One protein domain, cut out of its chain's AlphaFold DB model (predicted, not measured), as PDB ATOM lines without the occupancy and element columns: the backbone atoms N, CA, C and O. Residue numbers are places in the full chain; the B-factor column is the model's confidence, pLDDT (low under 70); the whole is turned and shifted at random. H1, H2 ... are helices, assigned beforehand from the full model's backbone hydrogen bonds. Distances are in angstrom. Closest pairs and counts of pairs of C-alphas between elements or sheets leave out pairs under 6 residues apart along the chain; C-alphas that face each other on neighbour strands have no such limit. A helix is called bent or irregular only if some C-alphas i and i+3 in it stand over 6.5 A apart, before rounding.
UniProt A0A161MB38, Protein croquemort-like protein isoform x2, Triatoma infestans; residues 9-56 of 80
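Overview. This is residues 9 to 56 of the 80 residues of the protein "Protein croquemort-like protein isoform x2" of Triatoma infestans (UniProt A0A161MB38). One long helix, H1, bent partway along, makes most of the length of a rod, and the short helix H2 continues the rod beyond the end of H1 at residue 39, joined to it by a small loop, residues 40 to 45, and followed by a short tail, residues 53 to 56. Residues 9 to 36, which belong to H1, stand free. The printed part has 48 residues with two named helices, H1 then H2, and no named strand; the class is all helix. It is extended, with a radius of gyration of the C-alphas of 18.7 A and spans of 56 by 19 by 12 A.

Arrangement. Start with H1, residues 9 to 39, assigned as one helix by its hydrogen bonds but bent: C-alphas 25 and 28 are 7.0 A apart. Its arms, H1a, residues 9 to 25, and H1b, residues 28 to 39, stand at a steep tilt of 38 degrees. Look next at H2, residues 46 to 52, which H1b touches only at the corner by their link, with residues 38 to 39 alone. Their closest C-alphas are those of Leu 39 and Ser 47, 5.7 A apart. H1b and H2 run the same way at a steep tilt of 40 degrees. H1a and H2 are apart. In H1a, H1b and H2 every backbone O i to N i+4 pair is within hydrogen-bond range.

Along the chain. Find C-alpha 9 at (143.213, 156.208, 187.290); from there H1a runs 24.4 A to C-alpha 25. Pick up H1b at C-alpha 28, at (155.314, 154.298, 159.527), and go 15.6 A to C-alpha 39. H2 runs 9.9 A from C-alpha 46 to C-alpha 52, at (152.863, 164.938, 132.465).

Size, cuts and confidence. The two C-alphas farthest apart, those of Trp 9 and Lys 53, are 56.5 A apart. The printed part has no cut, and the link from H1 to H2, 6 residues, is short. The mean pLDDT of the printed part is 86.8; look at residues 41 and 43 for the values under 70.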
ATOM      1  N   TRP A   9     142.448 155.227 188.058       85.19
ATOM      2  CA  TRP A   9     143.213 156.208 187.290       85.19
ATOM      3  C   TRP A   9     144.553 155.673 186.778       85.19
ATOM      4  O   TRP A   9     144.906 155.895 185.624       85.19
ATOM      5  N   THR A  10     145.278 154.907 187.593       87.75
ATOM      6  CA  THR A  10     146.557 154.307 187.194       87.75
ATOM      7  C   THR A  10     146.358 153.253 186.105       87.75
ATOM      8  O   THR A  10     147.135 153.199 185.155       87.75
ATOM      9  N   LYS A  11     145.279 152.460 186.176       87.62
ATOM     10  CA  LYS A  11     144.918 151.502 185.118       87.62
ATOM     11  C   LYS A  11     144.596 152.214 183.802       87.62
ATOM     12  O   LYS A  11     145.081 151.791 182.756       87.62
ATOM     13  N   LEU A  12     143.842 153.313 183.856       90.19
ATOM     14  CA  LEU A  12     143.514 154.116 182.674       90.19
ATOM     15  C   LEU A  12     144.761 154.715 182.016       90.19
ATOM     16  O   LEU A  12     144.885 154.657 180.795       90.19
ATOM     17  N   LEU A  13     145.709 155.229 182.804       92.12
ATOM     18  CA  LEU A  13     146.963 155.776 182.275       92.12
ATOM     19  C   LEU A  13     147.829 154.706 181.604       92.12
ATOM     20  O   LEU A  13     148.366 154.945 180.525       92.12
ATOM     21  N   VAL A  14     147.932 153.516 182.202       93.00
ATOM     22  CA  VAL A  14     148.693 152.401 181.616       93.00
ATOM     23  C   VAL A  14     148.057 151.938 180.304       93.00
ATOM     24  O   VAL A  14     148.756 151.795 179.303       93.00
ATOM     25  N   VAL A  15     146.735 151.762 180.272       93.69
ATOM     26  CA  VAL A  15     146.014 151.357 179.054       93.69
ATOM     27  C   VAL A  15     146.126 152.428 177.966       93.69
ATOM     28  O   VAL A  15     146.438 152.106 176.821       93.69
ATOM     29  N   GLY A  16     145.951 153.705 178.316       93.50
ATOM     30  CA  GLY A  16     146.119 154.819 177.379       93.50
ATOM     31  C   GLY A  16     147.536 154.894 176.806       93.50
ATOM     32  O   GLY A  16     147.704 155.047 175.597       93.50
ATOM     33  N   GLY A  17     148.560 154.705 177.644       93.06
ATOM     34  CA  GLY A  17     149.958 154.657 177.210       93.06
ATOM     35  C   GLY A  17     150.249 153.509 176.238       93.06
ATOM     36  O   GLY A  17     150.938 153.702 175.234       93.06
ATOM     37  N   LEU A  18     149.679 152.324 176.472       93.69
ATOM     38  CA  LEU A  18     149.821 151.178 175.566       93.69
ATOM     39  C   LEU A  18     149.156 151.432 174.207       93.69
ATOM     40  O   LEU A  18     149.730 151.117 173.165       93.69
ATOM     41  N   ILE A  19     147.982 152.064 174.195       93.38
ATOM     42  CA  ILE A  19     147.299 152.421 172.947       93.38
ATOM     43  C   ILE A  19     148.134 153.436 172.161       93.38
ATOM     44  O   ILE A  19     148.429 153.208 170.989       93.38
ATOM     45  N   LEU A  20     148.590 154.515 172.800       92.56
ATOM     46  CA  LEU A  20     149.372 155.559 172.132       92.56
ATOM     47  C   LEU A  20     150.690 155.032 171.557       92.56
ATOM     48  O   LEU A  20     151.053 155.370 170.430       92.56
ATOM     49  N   THR A  21     151.392 154.176 172.301       91.81
ATOM     50  CA  THR A  21     152.636 153.559 171.820       91.81
ATOM     51  C   THR A  21     152.379 152.606 170.655       91.81
ATOM     52  O   THR A  21     153.089 152.681 169.654       91.81
ATOM     53  N   SER A  22     151.328 151.784 170.714       89.81
ATOM     54  CA  SER A  22     150.964 150.891 169.604       89.81
ATOM     55  C   SER A  22     150.618 151.657 168.319       89.81
ATOM     56  O   SER A  22     151.113 151.311 167.248       89.81
ATOM     57  N   VAL A  23     149.857 152.752 168.419       92.56
ATOM     58  CA  VAL A  23     149.519 153.611 167.272       92.56
ATOM     59  C   VAL A  23     150.770 154.285 166.708       92.56
ATOM     60  O   VAL A  23     150.953 154.326 165.492       92.56
ATOM     61  N   SER A  24     151.665 154.754 167.578       92.25
ATOM     62  CA  SER A  24     152.924 155.387 167.163       92.25
ATOM     63  C   SER A  24     153.837 154.413 166.412       92.25
ATOM     64  O   SER A  24     154.467 154.797 165.429       92.25
ATOM     65  N   LEU A  25     153.877 153.141 166.824       94.25
ATOM     66  CA  LEU A  25     154.645 152.094 166.141       94.25
ATOM     67  C   LEU A  25     154.047 151.705 164.781       94.25
ATOM     68  O   LEU A  25     154.788 151.325 163.879       94.25
ATOM     69  N   LEU A  26     152.725 151.812 164.618       93.88
ATOM     70  CA  LEU A  26     152.033 151.528 163.355       93.88
ATOM     71  C   LEU A  26     152.069 152.703 162.362       93.88
ATOM     72  O   LEU A  26     151.849 152.501 161.166       93.88
ATOM     73  N   TRP A  27     152.388 153.916 162.824       92.19
ATOM     74  CA  TRP A  27     152.429 155.128 162.000       92.19
ATOM     75  C   TRP A  27     153.284 155.015 160.723       92.19
ATOM     76  O   TRP A  27     152.802 155.420 159.664       92.19
ATOM     77  N   PRO A  28     154.496 154.421 160.736       93.56
ATOM     78  CA  PRO A  28     155.314 154.298 159.527       93.56
ATOM     79  C   PRO A  28     154.657 153.446 158.432       93.56
ATOM     80  O   PRO A  28     154.809 153.732 157.244       93.56
ATOM     81  N   VAL A  29     153.902 152.411 158.811       93.94
ATOM     82  CA  VAL A  29     153.197 151.533 157.862       93.94
ATOM     83  C   VAL A  29     152.029 152.277 157.217       93.94
ATOM     84  O   VAL A  29     151.853 152.227 156.000       93.94
ATOM     85  N   VAL A  30     151.265 153.025 158.014       92.06
ATOM     86  CA  VAL A  30     150.171 153.865 157.505       92.06
ATOM     87  C   VAL A  30     150.722 154.931 156.560       92.06
ATOM     88  O   VAL A  30     150.255 155.053 155.429       92.06
ATOM     89  N   LEU A  31     151.762 155.651 156.988       92.00
ATOM     90  CA  LEU A  31     152.392 156.699 156.191       92.00
ATOM     91  C   LEU A  31     152.951 156.157 154.874       92.00
ATOM     92  O   LEU A  31     152.668 156.719 153.819       92.00
ATOM     93  N   SER A  32     153.711 155.059 154.911       90.88
ATOM     94  CA  SER A  32     154.272 154.465 153.693       90.88
ATOM     95  C   SER A  32     153.177 154.018 152.731       90.88
ATOM     96  O   SER A  32     153.279 154.294 151.541       90.88
ATOM     97  N   THR A  33     152.090 153.422 153.226       89.38
ATOM     98  CA  THR A  33     150.951 153.015 152.386       89.38
ATOM     99  C   THR A  33     150.314 154.213 151.680       89.38
ATOM    100  O   THR A  33     150.096 154.161 150.470       89.38
ATOM    101  N   LEU A  34     150.083 155.314 152.401       88.25
ATOM    102  CA  LEU A  34     149.550 156.552 151.821       88.25
ATOM    103  C   LEU A  34     150.509 157.149 150.785       88.25
ATOM    104  O   LEU A  34     150.086 157.536 149.697       88.25
ATOM    105  N   MET A  35     151.814 157.168 151.076       87.00
ATOM    106  CA  MET A  35     152.818 157.640 150.123       87.00
ATOM    107  C   MET A  35     152.863 156.767 148.866       87.00
ATOM    108  O   MET A  35     152.905 157.299 147.761       87.00
ATOM    109  N   TYR A  36     152.796 155.442 148.996       85.00
ATOM    110  CA  TYR A  36     152.745 154.542 147.843       85.00
ATOM    111  C   TYR A  36     151.476 154.722 147.006       85.00
ATOM    112  O   TYR A  36     151.525 154.512 145.799       85.00
ATOM    113  N   GLN A  37     150.346 155.098 147.601       80.56
ATOM    114  CA  GLN A  37     149.118 155.354 146.845       80.56
ATOM    115  C   GLN A  37     149.190 156.669 146.064       80.56
ATOM    116  O   GLN A  37     148.848 156.699 144.884       80.56
ATOM    117  N   GLU A  38     149.680 157.737 146.693       78.75
ATOM    118  CA  GLU A  38     149.657 159.079 146.102       78.75
ATOM    119  C   GLU A  38     150.875 159.375 145.212       78.75
ATOM    120  O   GLU A  38     150.735 160.018 144.168       78.75
ATOM    121  N   LEU A  39     152.073 158.898 145.576       77.12
ATOM    122  CA  LEU A  39     153.323 159.166 144.843       77.12
ATOM    123  C   LEU A  39     153.671 158.109 143.792       77.12
ATOM    124  O   LEU A  39     154.628 158.292 143.039       77.12
ATOM    125  N   LYS A  40     152.919 157.008 143.693       77.56
ATOM    126  CA  LYS A  40     153.146 156.049 142.611       77.56
ATOM    127  C   LYS A  40     152.800 156.700 141.273       77.56
ATOM    128  O   LYS A  40     151.681 157.163 141.043       77.56
ATOM    129  N   LEU A  41     153.780 156.693 140.373       68.69
ATOM    130  CA  LEU A  41     153.630 157.065 138.970       68.69
ATOM    131  C   LEU A  41     152.844 155.964 138.248       68.69
ATOM    132  O   LEU A  41     153.410 155.083 137.606       68.69
ATOM    133  N   SER A  42     151.528 155.974 138.431       76.25
ATOM    134  CA  SER A  42     150.580 155.091 137.758       76.25
ATOM    135  C   SER A  42     149.596 155.946 136.960       76.25
ATOM    136  O   SER A  42     149.202 157.008 137.450       76.25
ATOM    137  N   PRO A  43     149.150 155.500 135.773       67.88
ATOM    138  CA  PRO A  43     148.109 156.196 135.024       67.88
ATOM    139  C   PRO A  43     146.879 156.439 135.914       67.88
ATOM    140  O   PRO A  43     146.372 155.505 136.534       67.88
ATOM    141  N   GLY A  44     146.443 157.698 136.017       76.38
ATOM    142  CA  GLY A  44     145.303 158.123 136.842       76.38
ATOM    143  C   GLY A  44     145.642 158.731 138.209       76.38
ATOM    144  O   GLY A  44     144.759 159.333 138.818       76.38
ATOM    145  N   THR A  45     146.888 158.645 138.696       81.44
ATOM    146  CA  THR A  45     147.279 159.322 139.948       81.44
ATOM    147  C   THR A  45     147.543 160.808 139.721       81.44
ATOM    148  O   THR A  45     147.951 161.234 138.636       81.44
ATOM    149  N   LYS A  46     147.355 161.622 140.767       78.06
ATOM    150  CA  LYS A  46     147.686 163.054 140.717       78.06
ATOM    151  C   LYS A  46     149.160 163.256 140.386       78.06
ATOM    152  O   LYS A  46     149.474 164.086 139.544       78.06
ATOM    153  N   SER A  47     150.062 162.487 140.992       81.81
ATOM    154  CA  SER A  47     151.503 162.587 140.720       81.81
ATOM    155  C   SER A  47     151.847 162.361 139.245       81.81
ATOM    156  O   SER A  47     152.679 163.082 138.701       81.81
ATOM    157  N   PHE A  48     151.159 161.435 138.566       84.69
ATOM    158  CA  PHE A  48     151.316 161.238 137.124       84.69
ATOM    159  C   PHE A  48     150.846 162.456 136.313       84.69
ATOM    160  O   PHE A  48     151.567 162.906 135.428       84.69
ATOM    161  N   GLN A  49     149.692 163.040 136.655       85.12
ATOM    162  CA  GLN A  49     149.174 164.240 135.979       85.12
ATOM    163  C   GLN A  49     150.125 165.440 136.112       85.12
ATOM    164  O   GLN A  49     150.349 166.155 135.141       85.12
ATOM    165  N   HIS A  50     150.715 165.635 137.295       85.81
ATOM    166  CA  HIS A  50     151.682 166.710 137.540       85.81
ATOM    167  C   HIS A  50     153.025 166.478 136.835       85.81
ATOM    168  O   HIS A  50     153.677 167.445 136.449       85.81
ATOM    169  N   TRP A  51     153.450 165.219 136.681       84.44
ATOM    170  CA  TRP A  51     154.634 164.870 135.893       84.44
ATOM    171  C   TRP A  51     154.405 165.095 134.392       84.44
ATOM    172  O   TRP A  51     155.281 165.632 133.722       84.44
ATOM    173  N   GLU A  52     153.227 164.732 133.874       85.69
ATOM    174  CA  GLU A  52     152.863 164.938 132.465       85.69
ATOM    175  C   GLU A  52     152.736 166.429 132.125       85.69
ATOM    176  O   GLU A  52     153.251 166.895 131.108       85.69
ATOM    177  N   LYS A  53     152.042 167.188 132.978       86.44
ATOM    178  CA  LYS A  53     151.855 168.633 132.841       86.44
ATOM    179  C   LYS A  53     152.112 169.298 134.179       86.44
ATOM    180  O   LYS A  53     151.262 169.296 135.071       86.44
ATOM    181  N   THR A  54     153.283 169.911 134.298       86.56
ATOM    182  CA  THR A  54     153.634 170.672 135.492       86.56
ATOM    183  C   THR A  54     152.697 171.877 135.625       86.56
ATOM    184  O   THR A  54     152.556 172.642 134.671       86.56
ATOM    185  N   PRO A  55     152.069 172.101 136.793       84.00
ATOM    186  CA  PRO A  55     151.129 173.208 136.983       84.00
ATOM    187  C   PRO A  55     151.833 174.568 137.077       84.00
ATOM    188  O   PRO A  55     151.182 175.608 137.022       84.00
ATOM    189  N   VAL A  56     153.156 174.561 137.254       86.12
ATOM    190  CA  VAL A  56     153.981 175.759 137.369       86.12
ATOM    191  C   VAL A  56     154.700 175.986 136.037       86.12
ATOM    192  O   VAL A  56     155.326 175.049 135.532       86.12
TER     193      VAL A  56